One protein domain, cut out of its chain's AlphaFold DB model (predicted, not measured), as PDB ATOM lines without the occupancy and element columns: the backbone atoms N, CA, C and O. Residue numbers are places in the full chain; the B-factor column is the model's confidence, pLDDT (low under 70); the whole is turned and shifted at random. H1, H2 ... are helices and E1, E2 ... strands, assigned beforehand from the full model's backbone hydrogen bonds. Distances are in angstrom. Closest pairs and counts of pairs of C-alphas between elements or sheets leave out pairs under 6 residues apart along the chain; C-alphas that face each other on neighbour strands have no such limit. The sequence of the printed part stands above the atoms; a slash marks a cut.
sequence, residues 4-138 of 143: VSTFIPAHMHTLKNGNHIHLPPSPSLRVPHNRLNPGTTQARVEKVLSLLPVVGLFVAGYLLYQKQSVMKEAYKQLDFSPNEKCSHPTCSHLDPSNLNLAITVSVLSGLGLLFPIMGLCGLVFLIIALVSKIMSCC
ATOM      1  N   VAL A   4      43.492  29.534  -8.246       79.00
ATOM      2  CA  VAL A   4      43.719  29.140  -9.635       79.00
ATOM      3  C   VAL A   4      44.952  28.260  -9.728       79.00
ATOM      4  O   VAL A   4      45.921  28.437  -8.985       79.00
ATOM      5  N   SER A   5      44.890  27.281 -10.628       81.25
ATOM      6  CA  SER A   5      46.064  26.528 -11.050       81.25
ATOM      7  C   SER A   5      46.840  27.380 -12.052       81.25
ATOM      8  O   SER A   5      46.267  27.910 -13.002       81.25
ATOM      9  N   THR A   6      48.132  27.548 -11.806       80.88
ATOM     10  CA  THR A   6      49.066  28.239 -12.696       80.88
ATOM     11  C   THR A   6      50.389  27.493 -12.694       80.88
ATOM     12  O   THR A   6      50.700  26.776 -11.750       80.88
ATOM     13  N   PHE A   7      51.211  27.697 -13.710       83.50
ATOM     14  CA  PHE A   7      52.604  27.266 -13.699       83.50
ATOM     15  C   PHE A   7      53.504  28.483 -13.914       83.50
ATOM     16  O   PHE A   7      53.091  29.485 -14.502       83.50
ATOM     17  N   ILE A   8      54.724  28.413 -13.397       81.19
ATOM     18  CA  ILE A   8      55.787  29.364 -13.696       81.19
ATOM     19  C   ILE A   8      56.557  28.751 -14.868       81.19
ATOM     20  O   ILE A   8      57.076  27.645 -14.719       81.19
ATOM     21  N   PRO A   9      56.612  29.388 -16.044       83.62
ATOM     22  CA  PRO A   9      57.328  28.821 -17.179       83.62
ATOM     23  C   PRO A   9      58.843  28.838 -16.927       83.62
ATOM     24  O   PRO A   9      59.335  29.462 -15.979       83.62
ATOM     25  N   ALA A  10      59.583  28.143 -17.793       85.94
ATOM     26  CA  ALA A  10      61.039  28.152 -17.755       85.94
ATOM     27  C   ALA A  10      61.555  29.595 -17.831       85.94
ATOM     28  O   ALA A  10      61.150  30.360 -18.709       85.94
ATOM     29  N   HIS A  11      62.411  29.977 -16.891       85.00
ATOM     30  CA  HIS A  11      62.944  31.332 -16.823       85.00
ATOM     31  C   HIS A  11      64.292  31.361 -16.109       85.00
ATOM     32  O   HIS A  11      64.656  30.448 -15.365       85.00
ATOM     33  N   MET A  12      65.020  32.456 -16.316       87.31
ATOM     34  CA  MET A  12      66.217  32.762 -15.551       87.31
ATOM     35  C   MET A  12      65.810  33.400 -14.221       87.31
ATOM     36  O   MET A  12      65.266  34.503 -14.186       87.31
ATOM     37  N   HIS A  13      66.046  32.690 -13.128       85.88
ATOM     38  CA  HIS A  13      65.678  33.111 -11.789       85.88
ATOM     39  C   HIS A  13      66.840  33.758 -11.062       85.88
ATOM     40  O   HIS A  13      67.947  33.224 -11.034       85.88
ATOM     41  N   THR A  14      66.559  34.895 -10.436       86.69
ATOM     42  CA  THR A  14      67.504  35.603  -9.576       86.69
ATOM     43  C   THR A  14      67.348  35.105  -8.143       86.69
ATOM     44  O   THR A  14      66.348  35.397  -7.484       86.69
ATOM     45  N   LEU A  15      68.342  34.378  -7.636       82.81
ATOM     46  CA  LEU A  15      68.407  33.973  -6.234       82.81
ATOM     47  C   LEU A  15      68.599  35.187  -5.314       82.81
ATOM     48  O   LEU A  15      69.034  36.264  -5.721       82.81
ATOM     49  N   LYS A  16      68.334  35.000  -4.017       77.12
ATOM     50  CA  LYS A  16      68.520  36.053  -3.003       77.12
ATOM     51  C   LYS A  16      69.969  36.537  -2.874       77.12
ATOM     52  O   LYS A  16      70.180  37.680  -2.483       77.12
ATOM     53  N   ASN A  17      70.941  35.691  -3.219       81.00
ATOM     54  CA  ASN A  17      72.367  36.028  -3.240       81.00
ATOM     55  C   ASN A  17      72.800  36.790  -4.510       81.00
ATOM     56  O   ASN A  17      73.970  37.128  -4.629       81.00
ATOM     57  N   GLY A  18      71.878  37.062  -5.442       77.69
ATOM     58  CA  GLY A  18      72.162  37.760  -6.696       77.69
ATOM     59  C   GLY A  18      72.596  36.853  -7.848       77.69
ATOM     60  O   GLY A  18      72.721  37.340  -8.965       77.69
ATOM     61  N   ASN A  19      72.772  35.547  -7.622       84.31
ATOM     62  CA  ASN A  19      73.098  34.617  -8.702       84.31
ATOM     63  C   ASN A  19      71.880  34.335  -9.583       84.31
ATOM     64  O   ASN A  19      70.739  34.331  -9.116       84.31
ATOM     65  N   HIS A  20      72.143  34.025 -10.849       88.12
ATOM     66  CA  HIS A  20      71.122  33.639 -11.812       88.12
ATOM     67  C   HIS A  20      71.193  32.141 -12.093       88.12
ATOM     68  O   HIS A  20      72.269  31.607 -12.355       88.12
ATOM     69  N   ILE A  21      70.046  31.467 -12.052       86.50
ATOM     70  CA  ILE A  21      69.918  30.055 -12.426       86.50
ATOM     71  C   ILE A  21      68.818  29.890 -13.464       86.50
ATOM     72  O   ILE A  21      67.799  30.575 -13.414       86.50
ATOM     73  N   HIS A  22      69.010  28.975 -14.404       86.75
ATOM     74  CA  HIS A  22      67.954  28.607 -15.335       86.75
ATOM     75  C   HIS A  22      67.057  27.563 -14.669       86.75
ATOM     76  O   HIS A  22      67.515  26.464 -14.362       86.75
ATOM     77  N   LEU A  23      65.793  27.908 -14.424       85.12
ATOM     78  CA  LEU A  23      64.828  26.989 -13.828       85.12
ATOM     79  C   LEU A  23      63.958  26.345 -14.913       85.12
ATOM     80  O   LEU A  23      63.513  27.043 -15.832       85.12
ATOM     81  N   PRO A  24      63.685  25.032 -14.806       84.75
ATOM     82  CA  PRO A  24      62.661  24.383 -15.613       84.75
ATOM     83  C   PRO A  24      61.267  24.939 -15.265       84.75
ATOM     84  O   PRO A  24      61.100  25.609 -14.238       84.75
ATOM     85  N   PRO A  25      60.246  24.686 -16.103       83.69
ATOM     86  CA  PRO A  25      58.882  25.072 -15.772       83.69
ATOM     87  C   PRO A  25      58.438  24.390 -14.471       83.69
ATOM     88  O   PRO A  25      58.717  23.212 -14.244       83.69
ATOM     89  N   SER A  26      57.748  25.137 -13.612       81.94
ATOM     90  CA  SER A  26      57.262  24.617 -12.337       81.94
ATOM     91  C   SER A  26      56.102  23.635 -12.531       81.94
ATOM     92  O   SER A  26      55.351  23.756 -13.505       81.94
ATOM     93  N   PRO A  27      55.853  22.734 -11.562       80.56
ATOM     94  CA  PRO A  27      54.581  22.023 -11.494       80.56
ATOM     95  C   PRO A  27      53.403  23.006 -11.362       80.56
ATOM     96  O   PRO A  27      53.582  24.186 -11.039       80.56
ATOM     97  N   SER A  28      52.186  22.511 -11.614       82.06
ATOM     98  CA  SER A  28      50.951  23.282 -11.425       82.06
ATOM     99  C   SER A  28      50.813  23.717  -9.962       82.06
ATOM    100  O   SER A  28      50.421  22.932  -9.098       82.06
ATOM    101  N   LEU A  29      51.032  25.000  -9.713       78.75
ATOM    102  CA  LEU A  29      50.864  25.670  -8.437       78.75
ATOM    103  C   LEU A  29      49.415  26.105  -8.245       78.75
ATOM    104  O   LEU A  29      48.813  26.737  -9.114       78.75
ATOM    105  N   ARG A  30      48.863  25.832  -7.063       78.50
ATOM    106  CA  ARG A  30      47.574  26.382  -6.635       78.50
ATOM    107  C   ARG A  30      47.808  27.662  -5.855       78.50
ATOM    108  O   ARG A  30      48.189  27.619  -4.688       78.50
ATOM    109  N   VAL A  31      47.576  28.800  -6.499       77.94
ATOM    110  CA  VAL A  31      47.827  30.123  -5.912       77.94
ATOM    111  C   VAL A  31      46.595  31.020  -6.025       77.94
ATOM    112  O   VAL A  31      45.709  30.780  -6.846       77.94
ATOM    113  N   PRO A  32      46.483  32.057  -5.181       73.94
ATOM    114  CA  PRO A  32      45.351  32.972  -5.227       73.94
ATOM    115  C   PRO A  32      45.375  33.804  -6.517       73.94
ATOM    116  O   PRO A  32      46.401  34.400  -6.840       73.94
ATOM    117  N   HIS A  33      44.241  33.926  -7.214       73.12
ATOM    118  CA  HIS A  33      44.158  34.650  -8.493       73.12
ATOM    119  C   HIS A  33      44.614  36.116  -8.402       73.12
ATOM    120  O   HIS A  33      45.354  36.590  -9.263       73.12
ATOM    121  N   ASN A  34      44.281  36.803  -7.301       67.31
ATOM    122  CA  ASN A  34      44.690  38.192  -7.036       67.31
ATOM    123  C   ASN A  34      46.217  38.398  -7.001       67.31
ATOM    124  O   ASN A  34      46.676  39.536  -6.989       67.31
ATOM    125  N   ARG A  35      47.010  37.319  -6.944       68.88
ATOM    126  CA  ARG A  35      48.480  37.372  -6.923       68.88
ATOM    127  C   ARG A  35      49.094  37.296  -8.309       68.88
ATOM    128  O   ARG A  35      50.153  37.861  -8.518       68.88
ATOM    129  N   LEU A  36      48.420  36.656  -9.258       64.38
ATOM    130  CA  LEU A  36      48.867  36.635 -10.651       64.38
ATOM    131  C   LEU A  36      48.584  37.970 -11.337       64.38
ATOM    132  O   LEU A  36      49.367  38.411 -12.174       64.38
ATOM    133  N   ASN A  37      47.495  38.633 -10.940       64.56
ATOM    134  CA  ASN A  37      47.115  39.931 -11.472       64.56
ATOM    135  C   ASN A  37      46.795  40.934 -10.341       64.56
ATOM    136  O   ASN A  37      45.635  41.053  -9.920       64.56
ATOM    137  N   PRO A  38      47.810  41.676  -9.851       59.19
ATOM    138  CA  PRO A  38      47.636  42.662  -8.783       59.19
ATOM    139  C   PRO A  38      46.804  43.889  -9.204       59.19
ATOM    140  O   PRO A  38      46.430  44.689  -8.347       59.19
ATOM    141  N   GLY A  39      46.486  44.040 -10.498       60.59
ATOM    142  CA  GLY A  39      45.652  45.119 -11.038       60.59
ATOM    143  C   GLY A  39      44.144  44.844 -11.014       60.59
ATOM    144  O   GLY A  39      43.360  45.673 -11.472       60.59
ATOM    145  N   THR A  40      43.714  43.689 -10.502       63.06
ATOM    146  CA  THR A  40      42.294  43.318 -10.462       63.06
ATOM    147  C   THR A  40      41.491  44.198  -9.500       63.06
ATOM    148  O   THR A  40      41.965  44.625  -8.444       63.06
ATOM    149  N   THR A  41      40.225  44.447  -9.846       60.47
ATOM    150  CA  THR A  41      39.263  45.197  -9.018       60.47
ATOM    151  C   THR A  41      39.168  44.643  -7.598       60.47
ATOM    152  O   THR A  41      39.064  45.413  -6.646       60.47
ATOM    153  N   GLN A  42      39.305  43.325  -7.435       65.19
ATOM    154  CA  GLN A  42      39.288  42.660  -6.136       65.19
ATOM    155  C   GLN A  42      40.448  43.095  -5.224       65.19
ATOM    156  O   GLN A  42      40.218  43.378  -4.051       65.19
ATOM    157  N   ALA A  43      41.669  43.239  -5.752       65.62
ATOM    158  CA  ALA A  43      42.814  43.735  -4.980       65.62
ATOM    159  C   ALA A  43      42.626  45.203  -4.547       65.62
ATOM    160  O   ALA A  43      43.086  45.616  -3.480       65.62
ATOM    161  N   ARG A  44      41.915  45.998  -5.357       67.06
ATOM    162  CA  ARG A  44      41.564  47.385  -5.025       67.06
ATOM    163  C   ARG A  44      40.504  47.454  -3.925       67.06
ATOM    164  O   ARG A  44      40.639  48.262  -3.013       67.06
ATOM    165  N   VAL A  45      39.495  46.586  -3.980       68.38
ATOM    166  CA  VAL A  45      38.454  46.480  -2.945       68.38
ATOM    167  C   VAL A  45      39.046  46.006  -1.620       68.38
ATOM    168  O   VAL A  45      38.749  46.607  -0.594       68.38
ATOM    169  N   GLU A  46      39.943  45.013  -1.627       68.56
ATOM    170  CA  GLU A  46      40.651  44.562  -0.416       68.56
ATOM    171  C   GLU A  46      41.456  45.701   0.233       68.56
ATOM    172  O   GLU A  46      41.404  45.865   1.450       68.56
ATOM    173  N   LYS A  47      42.128  46.549  -0.564       68.88
ATOM    174  CA  LYS A  47      42.815  47.748  -0.052       68.88
ATOM    175  C   LYS A  47      41.855  48.748   0.591       68.88
ATOM    176  O   LYS A  47      42.157  49.259   1.663       68.88
ATOM    177  N   VAL A  48      40.707  49.022  -0.029       73.75
ATOM    178  CA  VAL A  48      39.718  49.960   0.536       73.75
ATOM    179  C   VAL A  48      39.102  49.397   1.818       73.75
ATOM    180  O   VAL A  48      39.033  50.103   2.818       73.75
ATOM    181  N   LEU A  49      38.726  48.114   1.827       71.06
ATOM    182  CA  LEU A  49      38.199  47.450   3.022       71.06
ATOM    183  C   LEU A  49      39.231  47.381   4.150       71.06
ATOM    184  O   LEU A  49      38.848  47.449   5.314       71.06
ATOM    185  N   SER A  50      40.524  47.280   3.822       67.38
ATOM    186  CA  SER A  50      41.581  47.239   4.835       67.38
ATOM    187  C   SER A  50      41.700  48.521   5.662       67.38
ATOM    188  O   SER A  50      42.252  48.477   6.752       67.38
ATOM    189  N   LEU A  51      41.153  49.643   5.178       69.69
ATOM    190  CA  LEU A  51      41.165  50.926   5.888       69.69
ATOM    191  C   LEU A  51      40.116  51.012   7.005       69.69
ATOM    192  O   LEU A  51      40.210  51.880   7.870       69.69
ATOM    193  N   LEU A  52      39.105  50.142   6.994       77.44
ATOM    194  CA  LEU A  52      38.125  50.061   8.074       77.44
ATOM    195  C   LEU A  52      38.771  49.345   9.271       77.44
ATOM    196  O   LEU A  52      39.369  48.300   9.068       77.44
ATOM    197  N   PRO A  53      38.630  49.813  10.521       71.00
ATOM    198  CA  PRO A  53      39.409  49.295  11.651       71.00
ATOM    199  C   PRO A  53      39.245  47.783  11.887       71.00
ATOM    200  O   PRO A  53      40.197  47.009  11.795       71.00
ATOM    201  N   VAL A  54      38.011  47.335  12.143       77.94
ATOM    202  CA  VAL A  54      37.717  45.914  12.406       77.94
ATOM    203  C   VAL A  54      37.980  45.068  11.161       77.94
ATOM    204  O   VAL A  54      38.603  44.013  11.235       77.94
ATOM    205  N   VAL A  55      37.548  45.548   9.995       80.62
ATOM    206  CA  VAL A  55      37.702  44.823   8.726       80.62
ATOM    207  C   VAL A  55      39.176  44.723   8.319       80.62
ATOM    208  O   VAL A  55      39.592  43.685   7.825       80.62
ATOM    209  N   GLY A  56      39.988  45.739   8.594       78.06
ATOM    210  CA  GLY A  56      41.428  45.778   8.353       78.06
ATOM    211  C   GLY A  56      42.184  44.725   9.147       78.06
ATOM    212  O   GLY A  56      43.041  44.042   8.589       78.06
ATOM    213  N   LEU A  57      41.792  44.483  10.400       80.44
ATOM    214  CA  LEU A  57      42.314  43.368  11.198       80.44
ATOM    215  C   LEU A  57      41.929  42.002  10.611       80.44
ATOM    216  O   LEU A  57      42.781  41.116  10.514       80.44
ATOM    217  N   PHE A  58      40.683  41.834  10.157       83.12
ATOM    218  CA  PHE A  58      40.260  40.611   9.461       83.12
ATOM    219  C   PHE A  58      41.023  40.399   8.148       83.12
ATOM    220  O   PHE A  58      41.479  39.287   7.873       83.12
ATOM    221  N   VAL A  59      41.218  41.459   7.360       81.12
ATOM    222  CA  VAL A  59      42.007  41.424   6.122       81.12
ATOM    223  C   VAL A  59      43.466  41.085   6.430       81.12
ATOM    224  O   VAL A  59      44.032  40.223   5.764       81.12
ATOM    225  N   ALA A  60      44.065  41.662   7.474       82.50
ATOM    226  CA  ALA A  60      45.418  41.317   7.908       82.50
ATOM    227  C   ALA A  60      45.543  39.829   8.269       82.50
ATOM    228  O   ALA A  60      46.455  39.155   7.784       82.50
ATOM    229  N   GLY A  61      44.606  39.298   9.062       82.81
ATOM    230  CA  GLY A  61      44.553  37.876   9.411       82.81
ATOM    231  C   GLY A  61      44.394  36.978   8.181       82.81
ATOM    232  O   GLY A  61      45.102  35.981   8.038       82.81
ATOM    233  N   TYR A  62      43.535  37.371   7.241       83.56
ATOM    234  CA  TYR A  62      43.344  36.664   5.977       83.56
ATOM    235  C   TYR A  62      44.614  36.652   5.108       83.56
ATOM    236  O   TYR A  62      45.007  35.603   4.592       83.56
ATOM    237  N   LEU A  63      45.300  37.791   4.980       82.12
ATOM    238  CA  LEU A  63      46.560  37.899   4.238       82.12
ATOM    239  C   LEU A  63      47.687  37.094   4.906       82.12
ATOM    240  O   LEU A  63      48.480  36.451   4.212       82.12
ATOM    241  N   LEU A  64      47.734  37.073   6.241       83.88
ATOM    242  CA  LEU A  64      48.663  36.242   7.010       83.88
ATOM    243  C   LEU A  64      48.402  34.750   6.794       83.88
ATOM    244  O   LEU A  64      49.343  34.008   6.511       83.88
ATOM    245  N   TYR A  65      47.140  34.321   6.850       83.75
ATOM    246  CA  TYR A  65      46.747  32.940   6.565       83.75
ATOM    247  C   TYR A  65      47.136  32.529   5.140       83.75
ATOM    248  O   TYR A  65      47.748  31.481   4.925       83.75
ATOM    249  N   GLN A  66      46.862  33.393   4.160       82.31
ATOM    250  CA  GLN A  66      47.237  33.170   2.766       82.31
ATOM    251  C   GLN A  66      48.755  33.001   2.600       82.31
ATOM    252  O   GLN A  66      49.194  32.093   1.891       82.31
ATOM    253  N   LYS A  67      49.552  33.832   3.279       82.38
ATOM    254  CA  LYS A  67      51.019  33.764   3.243       82.38
ATOM    255  C   LYS A  67      51.560  32.502   3.923       82.38
ATOM    256  O   LYS A  67      52.440  31.840   3.379       82.38
ATOM    257  N   GLN A  68      51.071  32.181   5.120       83.00
ATOM    258  CA  GLN A  68      51.646  31.124   5.959       83.00
ATOM    259  C   GLN A  68      51.134  29.721   5.639       83.00
ATOM    260  O   GLN A  68      51.864  28.758   5.869       83.00
ATOM    261  N   SER A  69      49.909  29.598   5.129       81.62
ATOM    262  CA  SER A  69      49.295  28.310   4.806       81.62
ATOM    263  C   SER A  69      49.307  28.070   3.301       81.62
ATOM    264  O   SER A  69      50.069  27.236   2.822       81.62
ATOM    265  N   VAL A  70      48.541  28.851   2.535       77.31
ATOM    266  CA  VAL A  70      48.289  28.562   1.112       77.31
ATOM    267  C   VAL A  70      49.554  28.687   0.267       77.31
ATOM    268  O   VAL A  70      49.901  27.769  -0.472       77.31
ATOM    269  N   MET A  71      50.271  29.804   0.390       80.12
ATOM    270  CA  MET A  71      51.506  30.017  -0.367       80.12
ATOM    271  C   MET A  71      52.625  29.095   0.096       80.12
ATOM    272  O   MET A  71      53.329  28.535  -0.733       80.12
ATOM    273  N   LYS A  72      52.765  28.889   1.409       81.88
ATOM    274  CA  LYS A  72      53.785  27.987   1.948       81.88
ATOM    275  C   LYS A  72      53.586  26.557   1.449       81.88
ATOM    276  O   LYS A  72      54.565  25.916   1.092       81.88
ATOM    277  N   GLU A  73      52.346  26.075   1.395       82.62
ATOM    278  CA  GLU A  73      52.038  24.735   0.891       82.62
ATOM    279  C   GLU A  73      52.280  24.621  -0.617       82.62
ATOM    280  O   GLU A  73      52.899  23.660  -1.066       82.62
ATOM    281  N   ALA A  74      51.883  25.633  -1.396       79.31
ATOM    282  CA  ALA A  74      52.176  25.678  -2.827       79.31
ATOM    283  C   ALA A  74      53.692  25.705  -3.099       79.31
ATOM    284  O   ALA A  74      54.171  25.026  -4.002       79.31
ATOM    285  N   TYR A  75      54.463  26.439  -2.293       80.81
ATOM    286  CA  TYR A  75      55.908  26.584  -2.487       80.81
ATOM    287  C   TYR A  75      56.721  25.384  -2.011       80.81
ATOM    288  O   TYR A  75      57.855  25.240  -2.445       80.81
ATOM    289  N   LYS A  76      56.159  24.476  -1.202       82.62
ATOM    290  CA  LYS A  76      56.816  23.188  -0.906       82.62
ATOM    291  C   LYS A  76      57.010  22.320  -2.149       82.62
ATOM    292  O   LYS A  76      57.856  21.438  -2.134       82.62
ATOM    293  N   GLN A  77      56.215  22.542  -3.197       80.88
ATOM    294  CA  GLN A  77      56.332  21.829  -4.471       80.88
ATOM    295  C   GLN A  77      57.405  22.432  -5.390       80.88
ATOM    296  O   GLN A  77      57.614  21.933  -6.492       80.88
ATOM    297  N   LEU A  78      58.044  23.530  -4.972       80.25
ATOM    298  CA  LEU A  78      59.096  24.209  -5.715       80.25
ATOM    299  C   LEU A  78      60.440  23.944  -5.044       80.25
ATOM    300  O   LEU A  78      60.585  24.145  -3.841       80.25
ATOM    301  N   ASP A  79      61.453  23.627  -5.844       79.94
ATOM    302  CA  ASP A  79      62.846  23.557  -5.379       79.94
ATOM    303  C   ASP A  79      63.483  24.951  -5.187       79.94
ATOM    304  O   ASP A  79      64.669  25.083  -4.891       79.94
ATOM    305  N   PHE A  80      62.703  26.022  -5.372       78.44
ATOM    306  CA  PHE A  80      63.147  27.408  -5.279       78.44
ATOM    307  C   PHE A  80      62.088  28.301  -4.618       78.44
ATOM    308  O   PHE A  80      60.890  28.029  -4.660       78.44
ATOM    309  N   SER A  81      62.533  29.414  -4.032       81.81
ATOM    310  CA  SER A  81      61.638  30.443  -3.494       81.81
ATOM    311  C   SER A  81      61.413  31.533  -4.543       81.81
ATOM    312  O   SER A  81      62.401  32.089  -5.025       81.81
ATOM    313  N   PRO A  82      60.160  31.919  -4.838       82.31
ATOM    314  CA  PRO A  82      59.862  33.125  -5.607       82.31
ATOM    315  C   PRO A  82      60.569  34.353  -5.014       82.31
ATOM    316  O   PRO A  82      60.752  34.426  -3.794       82.31
ATOM    317  N   ASN A  83      60.989  35.274  -5.882       82.56
ATOM    318  CA  ASN A  83      61.775  36.453  -5.520       82.56
ATOM    319  C   ASN A  83      61.338  37.664  -6.356       82.56
ATOM    320  O   ASN A  83      61.293  37.584  -7.584       82.56
ATOM    321  N   GLU A  84      61.096  38.795  -5.703       83.25
ATOM    322  CA  GLU A  84      60.721  40.079  -6.303       83.25
ATOM    323  C   GLU A  84      61.772  40.595  -7.294       83.25
ATOM    324  O   GLU A  84      61.434  41.266  -8.265       83.25
ATOM    325  N   LYS A  85      63.046  40.226  -7.095       83.12
ATOM    326  CA  LYS A  85      64.174  40.591  -7.973       83.12
ATOM    327  C   LYS A  85      64.258  39.753  -9.253       83.12
ATOM    328  O   LYS A  85      65.168  39.945 -10.061       83.12
ATOM    329  N   CYS A  86      63.371  38.776  -9.420       83.06
ATOM    330  CA  CYS A  86      63.297  37.993 -10.642       83.06
ATOM    331  C   CYS A  86      62.714  38.853 -11.774       83.06
ATOM    332  O   CYS A  86      61.708  39.533 -11.586       83.06
ATOM    333  N   SER A  87      63.313  38.806 -12.965       82.25
ATOM    334  CA  SER A  87      62.820  39.555 -14.131       82.25
ATOM    335  C   SER A  87      61.475  39.038 -14.643       82.25
ATOM    336  O   SER A  87      60.748  39.762 -15.320       82.25
ATOM    337  N   HIS A  88      61.121  37.789 -14.320       84.94
ATOM    338  CA  HIS A  88      59.870  37.208 -14.771       84.94
ATOM    339  C   HIS A  88      58.689  37.639 -13.872       84.94
ATOM    340  O   HIS A  88      58.658  37.238 -12.703       84.94
ATOM    341  N   PRO A  89      57.679  38.366 -14.403       80.25
ATOM    342  CA  PRO A  89      56.554  38.905 -13.626       80.25
ATOM    343  C   PRO A  89      55.790  37.873 -12.791       80.25
ATOM    344  O   PRO A  89      55.399  38.156 -11.664       80.25
ATOM    345  N   THR A  90      55.589  36.656 -13.301       80.69
ATOM    346  CA  THR A  90      54.876  35.608 -12.557       80.69
ATOM    347  C   THR A  90      55.632  35.244 -11.278       80.69
ATOM    348  O   THR A  90      55.042  35.186 -10.203       80.69
ATOM    349  N   CYS A  91      56.950  35.059 -11.382       81.25
ATOM    350  CA  CYS A  91      57.824  34.701 -10.266       81.25
ATOM    351  C   CYS A  91      57.984  35.862  -9.272       81.25
ATOM    352  O   CYS A  91      57.943  35.637  -8.063       81.25
ATOM    353  N   SER A  92      58.098  37.100  -9.759       82.44
ATOM    354  CA  SER A  92      58.230  38.274  -8.891       82.44
ATOM    355  C   SER A  92      56.938  38.619  -8.152       82.44
ATOM    356  O   SER A  92      56.985  38.940  -6.966       82.44
ATOM    357  N   HIS A  93      55.767  38.484  -8.784       82.06
ATOM    358  CA  HIS A  93      54.475  38.711  -8.124       82.06
ATOM    359  C   HIS A  93      54.148  37.653  -7.061       82.06
ATOM    360  O   HIS A  93      53.453  37.942  -6.083       82.06
ATOM    361  N   LEU A  94      54.668  36.435  -7.232       81.69
ATOM    362  CA  LEU A  94      54.545  35.340  -6.269       81.69
ATOM    363  C   LEU A  94      55.449  35.521  -5.035       81.69
ATOM    364  O   LEU A  94      55.331  34.732  -4.097       81.69
ATOM    365  N   ASP A  95      56.309  36.543  -4.965       82.50
ATOM    366  CA  ASP A  95      57.119  36.764  -3.764       82.50
ATOM    367  C   ASP A  95      56.221  37.013  -2.529       82.50
ATOM    368  O   ASP A  95      55.386  37.930  -2.531       82.50
ATOM    369  N   PRO A  96      56.362  36.218  -1.447       77.31
ATOM    370  CA  PRO A  96      55.655  36.458  -0.193       77.31
ATOM    371  C   PRO A  96      56.004  37.803   0.479       77.31
ATOM    372  O   PRO A  96      55.285  38.209   1.398       77.31
ATOM    373  N   SER A  97      57.073  38.498   0.070       80.19
ATOM    374  CA  SER A  97      57.432  39.859   0.501       80.19
ATOM    375  C   SER A  97      56.376  40.887   0.089       80.19
ATOM    376  O   SER A  97      56.045  41.765   0.887       80.19
ATOM    377  N   ASN A  98      55.758  40.719  -1.086       79.25
ATOM    378  CA  ASN A  98      54.740  41.632  -1.622       79.25
ATOM    379  C   ASN A  98      53.511  41.750  -0.706       79.25
ATOM    380  O   ASN A  98      52.783  42.742  -0.725       79.25
ATOM    381  N   LEU A  99      53.271  40.728   0.117       75.75
ATOM    382  CA  LEU A  99      52.206  40.701   1.115       75.75
ATOM    383  C   LEU A  99      52.553  41.470   2.392       75.75
ATOM    384  O   LEU A  99      51.635  41.931   3.065       75.75
ATOM    385  N   ASN A 100      53.837  41.617   2.735       81.62
ATOM    386  CA  ASN A 100      54.252  42.219   4.005       81.62
ATOM    387  C   ASN A 100      53.730  43.640   4.143       81.62
ATOM    388  O   ASN A 100      53.124  43.961   5.157       81.62
ATOM    389  N   LEU A 101      53.905  44.463   3.108       80.00
ATOM    390  CA  LEU A 101      53.464  45.853   3.148       80.00
ATOM    391  C   LEU A 101      51.944  45.947   3.323       80.00
ATOM    392  O   LEU A 101      51.469  46.708   4.160       80.00
ATOM    393  N   ALA A 102      51.178  45.131   2.594       78.56
ATOM    394  CA  ALA A 102      49.723  45.097   2.721       78.56
ATOM    395  C   ALA A 102      49.271  44.643   4.120       78.56
ATOM    396  O   ALA A 102      48.361  45.244   4.689       78.56
ATOM    397  N   ILE A 103      49.929  43.631   4.694       82.50
ATOM    398  CA  ILE A 103      49.672  43.169   6.065       82.50
ATOM    399  C   ILE A 103      49.988  44.287   7.059       82.50
ATOM    400  O   ILE A 103      49.135  44.626   7.870       82.50
ATOM    401  N   THR A 104      51.170  44.901   6.976       81.75
ATOM    402  CA  THR A 104      51.592  45.974   7.885       81.75
ATOM    403  C   THR A 104      50.638  47.161   7.834       81.75
ATOM    404  O   THR A 104      50.211  47.634   8.882       81.75
ATOM    405  N   VAL A 105      50.236  47.603   6.639       81.62
ATOM    406  CA  VAL A 105      49.255  48.687   6.478       81.62
ATOM    407  C   VAL A 105      47.896  48.296   7.060       81.62
ATOM    408  O   VAL A 105      47.290  49.101   7.762       81.62
ATOM    409  N   SER A 106      47.432  47.064   6.833       81.44
ATOM    410  CA  SER A 106      46.147  46.578   7.367       81.44
ATOM    411  C   SER A 106      46.157  46.470   8.899       81.44
ATOM    412  O   SER A 106      45.178  46.808   9.556       81.44
ATOM    413  N   VAL A 107      47.280  46.053   9.491       82.81
ATOM    414  CA  VAL A 107      47.468  45.996  10.951       82.81
ATOM    415  C   VAL A 107      47.530  47.403  11.541       82.81
ATOM    416  O   VAL A 107      46.838  47.681  12.516       82.81
ATOM    417  N   LEU A 108      48.324  48.301  10.949       83.38
ATOM    418  CA  LEU A 108      48.480  49.676  11.431       83.38
ATOM    419  C   LEU A 108      47.184  50.477  11.318       83.38
ATOM    420  O   LEU A 108      46.834  51.184  12.253       83.38
ATOM    421  N   SER A 109      46.457  50.355  10.207       80.06
ATOM    422  CA  SER A 109      45.139  50.989  10.055       80.06
ATOM    423  C   SER A 109      44.112  50.369  11.001       80.06
ATOM    424  O   SER A 109      43.411  51.098  11.701       80.06
ATOM    425  N   GLY A 110      44.087  49.037  11.090       78.75
ATOM    426  CA  GLY A 110      43.212  48.288  11.979       78.75
ATOM    427  C   GLY A 110      43.370  48.686  13.444       78.75
ATOM    428  O   GLY A 110      42.448  49.233  14.042       78.75
ATOM    429  N   LEU A 111      44.554  48.464  14.022       80.19
ATOM    430  CA  LEU A 111      44.846  48.811  15.418       80.19
ATOM    431  C   LEU A 111      44.900  50.323  15.657       80.19
ATOM    432  O   LEU A 111      44.426  50.789  16.692       80.19
ATOM    433  N   GLY A 112      45.454  51.085  14.713       79.75
ATOM    434  CA  GLY A 112      45.648  52.527  14.852       79.75
ATOM    435  C   GLY A 112      44.343  53.313  14.910       79.75
ATOM    436  O   GLY A 112      44.287  54.311  15.619       79.75
ATOM    437  N   LEU A 113      43.285  52.858  14.232       75.12
ATOM    438  CA  LEU A 113      41.946  53.451  14.338       75.12
ATOM    439  C   LEU A 113      41.125  52.846  15.480       75.12
ATOM    440  O   LEU A 113      40.317  53.540  16.092       75.12
ATOM    441  N   LEU A 114      41.330  51.572  15.811       79.12
ATOM    442  CA  LEU A 114      40.573  50.913  16.877       79.12
ATOM    443  C   LEU A 114      40.965  51.450  18.262       79.12
ATOM    444  O   LEU A 114      40.096  51.639  19.110       79.12
ATOM    445  N   PHE A 115      42.239  51.792  18.471       81.81
ATOM    446  CA  PHE A 115      42.721  52.388  19.719       81.81
ATOM    447  C   PHE A 115      42.024  53.715  20.100       81.81
ATOM    448  O   PHE A 115      41.455  53.784  21.192       81.81
ATOM    449  N   PRO A 116      41.978  54.758  19.241       82.00
ATOM    450  CA  PRO A 116      41.279  56.001  19.562       82.00
ATOM    451  C   PRO A 116      39.766  55.806  19.698       82.00
ATOM    452  O   PRO A 116      39.169  56.426  20.572       82.00
ATOM    453  N   ILE A 117      39.146  54.917  18.909       83.94
ATOM    454  CA  ILE A 117      37.711  54.604  19.032       83.94
ATOM    455  C   ILE A 117      37.405  54.003  20.409       83.94
ATOM    456  O   ILE A 117      36.479  54.451  21.083       83.94
ATOM    457  N   MET A 118      38.204  53.033  20.861       85.31
ATOM    458  CA  MET A 118      38.047  52.433  22.190       85.31
ATOM    459  C   MET A 118      38.257  53.457  23.309       85.31
ATOM    460  O   MET A 118      37.511  53.447  24.286       85.31
ATOM    461  N   GLY A 119      39.219  54.371  23.147       90.19
ATOM    462  CA  GLY A 119      39.427  55.485  24.075       90.19
ATOM    463  C   GLY A 119      38.210  56.412  24.164       90.19
ATOM    464  O   GLY A 119      37.770  56.748  25.263       90.19
ATOM    465  N   LEU A 120      37.620  56.767  23.020       89.69
ATOM    466  CA  LEU A 120      36.425  57.611  22.946       89.69
ATOM    467  C   LEU A 120      35.211  56.930  23.590       89.69
ATOM    468  O   LEU A 120      34.527  57.539  24.410       89.69
ATOM    469  N   CYS A 121      34.986  55.647  23.290       88.88
ATOM    470  CA  CYS A 121      33.938  54.852  23.928       88.88
ATOM    471  C   CYS A 121      34.133  54.781  25.449       88.88
ATOM    472  O   CYS A 121      33.189  55.020  26.198       88.88
ATOM    473  N   GLY A 122      35.356  54.504  25.913       92.44
ATOM    474  CA  GLY A 122      35.679  54.459  27.341       92.44
ATOM    475  C   GLY A 122      35.400  55.785  28.050       92.44
ATOM    476  O   GLY A 122      34.811  55.794  29.130       92.44
ATOM    477  N   LEU A 123      35.745  56.908  27.416       93.88
ATOM    478  CA  LEU A 123      35.467  58.244  27.941       93.88
ATOM    479  C   LEU A 123      33.960  58.522  28.038       93.88
ATOM    480  O   LEU A 123      33.499  59.020  29.063       93.88
ATOM    481  N   VAL A 124      33.177  58.137  27.027       93.38
ATOM    482  CA  VAL A 124      31.707  58.245  27.064       93.38
ATOM    483  C   VAL A 124      31.119  57.406  28.202       93.38
ATOM    484  O   VAL A 124      30.294  57.910  28.965       93.38
ATOM    485  N   PHE A 125      31.569  56.160  28.380       93.38
ATOM    486  CA  PHE A 125      31.115  55.313  29.489       93.38
ATOM    487  C   PHE A 125      31.465  55.901  30.857       93.38
ATOM    488  O   PHE A 125      30.633  55.858  31.764       93.38
ATOM    489  N   LEU A 126      32.657  56.485  31.005       93.38
ATOM    490  CA  LEU A 126      33.049  57.176  32.232       93.38
ATOM    491  C   LEU A 126      32.137  58.367  32.519       93.38
ATOM    492  O   LEU A 126      31.660  58.484  33.643       93.38
ATOM    493  N   ILE A 127      31.834  59.202  31.519       93.12
ATOM    494  CA  ILE A 127      30.906  60.332  31.681       93.12
ATOM    495  C   ILE A 127      29.525  59.833  32.117       93.12
ATOM    496  O   ILE A 127      28.981  60.339  33.095       93.12
ATOM    497  N   ILE A 128      28.976  58.815  31.449       92.38
ATOM    498  CA  ILE A 128      27.664  58.243  31.794       92.38
ATOM    499  C   ILE A 128      27.667  57.701  33.225       92.38
ATOM    500  O   ILE A 128      26.731  57.964  33.984       92.38
ATOM    501  N   ALA A 129      28.712  56.971  33.621       90.19
ATOM    502  CA  ALA A 129      28.841  56.438  34.972       90.19
ATOM    503  C   ALA A 129      28.919  57.561  36.018       90.19
ATOM    504  O   ALA A 129      28.286  57.472  37.069       90.19
ATOM    505  N   LEU A 130      29.649  58.634  35.713       90.81
ATOM    506  CA  LEU A 130      29.839  59.782  36.595       90.81
ATOM    507  C   LEU A 130      28.536  60.581  36.749       90.81
ATOM    508  O   LEU A 130      28.131  60.866  37.873       90.81
ATOM    509  N   VAL A 131      27.818  60.833  35.651       89.50
ATOM    510  CA  VAL A 131      26.479  61.452  35.660       89.50
ATOM    511  C   VAL A 131      25.479  60.589  36.428       89.50
ATOM    512  O   VAL A 131      24.774  61.096  37.296       89.50
ATOM    513  N   SER A 132      25.460  59.277  36.179       86.06
ATOM    514  CA  SER A 132      24.573  58.344  36.885       86.06
ATOM    515  C   SER A 132      24.855  58.327  38.388       86.06
ATOM    516  O   SER A 132      23.929  58.310  39.195       86.06
ATOM    517  N   LYS A 133      26.136  58.389  38.778       85.25
ATOM    518  CA  LYS A 133      26.547  58.490  40.182       85.25
ATOM    519  C   LYS A 133      26.114  59.810  40.814       85.25
ATOM    520  O   LYS A 133      25.556  59.780  41.906       85.25
ATOM    521  N   ILE A 134      26.301  60.938  40.127       84.50
ATOM    522  CA  ILE A 134      25.845  62.252  40.606       84.50
ATOM    523  C   ILE A 134      24.322  62.264  40.782       84.50
ATOM    524  O   ILE A 134      23.848  62.647  41.845       84.50
ATOM    525  N   MET A 135      23.560  61.773  39.801       79.94
ATOM    526  CA  MET A 135      22.098  61.658  39.895       79.94
ATOM    527  C   MET A 135      21.644  60.727  41.027       79.94
ATOM    528  O   MET A 135      20.628  60.984  41.660       79.94
ATOM    529  N   SER A 136      22.386  59.649  41.300       74.75
ATOM    530  CA  SER A 136      22.069  58.745  42.414       74.75
ATOM    531  C   SER A 136      22.407  59.331  43.791       74.75
ATOM    532  O   SER A 136      21.743  58.995  44.768       74.75
ATOM    533  N   CYS A 137      23.420  60.200  43.881       65.12
ATOM    534  CA  CYS A 137      23.828  60.857  45.129       65.12
ATOM    535  C   CYS A 137      23.033  62.136  45.421       65.12
ATOM    536  O   CYS A 137      22.851  62.483  46.583       65.12
ATOM    537  N   CYS A 138      22.561  62.822  44.384       60.69
ATOM    538  CA  CYS A 138      21.636  63.941  44.482       60.69
ATOM    539  C   CYS A 138      20.279  63.478  43.943       60.69
ATOM    540  O   CYS A 138      19.961  63.794  42.790       60.69
TER     541      CYS A 138
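Overview. This is residues 4 to 138 of the 143 residues of a protein of Chlamydia abortus (strain DSM 27085 / S26/3) (UniProt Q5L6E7). One long helix, H5, makes the length of the rod: its first part packs beside H3, with H2 meeting both of them near its last residue, Ser 50, and its residues 118 to 137 stick out as a bare arm. At the other end lies a small head of short pieces, H1, H4 and two antiparallel strand pairs, E1 with E4 and E2 with E3. The 135 printed residues hold four named strands and then five named helices, E1 E2 E3 E4 H1 H2 H3 H4 H5, and the class is mostly helix. The whole is extended, with a radius of gyration of the C-alphas of 22.5 A and spans of 83 by 29 by 23 A.

Arrangement. Begin at E1, residues 4 to 6, the antiparallel neighbour of E4, residues 29 to 32; N 4 and O 31 are within hydrogen-bond range at 2.9 A. Between them in the chain E2, residues 11 to 14, and E3, residues 20 to 23, form a hairpin, with N 13 and O 21 at 2.8 A. H1, residues 33 to 36, only just touches H4, residues 89 to 93, with 3 pairs of C-alphas within 8 A, the closest those of Arg 35 and His 93, 6.3 A apart. H2, residues 41 to 50, touches residues 55 to 60 of H3, residues 53 to 75, at a steep tilt of 52 degrees, opposite ways; the closest C-alphas are those of Ser 50 and Gly 56, 3.8 A. Residues 99 to 114 of H5, residues 98 to 137, touch H3 at a shallow tilt of 31 degrees, opposite ways; the closest C-alphas are those of Pro 53 and Gly 110, 3.9 A. H2 and H5 touch through Ser 50 and Ser 106, whose C-alphas are the closest at 5.3 A, at 36 degrees, only just steep. The closest C-alphas of E4 and H3 are those of Leu 29 and Ala 74, 5.8 A. Every O i to N i+4 pair is within hydrogen-bond range in H2 and H4; 17 of 19 are in H3 and 34 of 36 in H5, while H1 is too short for one.

Along the chain. Find C-alpha 4 at (43.719, 29.140, -9.635), where E1 begins. H2 measures 14.2 A from first to last C-alpha and H3 31.4 A. From C-alpha 98 at (54.740, 41.632, -1.622), H5 runs 59.3 A to C-alpha 137 at (23.828, 60.857, 45.129).

Size, cuts and confidence. The C-alphas farthest apart are those of His 22 and Cys 138, 83.5 A. The printed part has no cut; the long link is H3 to H4, residues 76 to 88. Look for pLDDT under 70 at residues 34 to 47, 50 to 51 and 137 to 138.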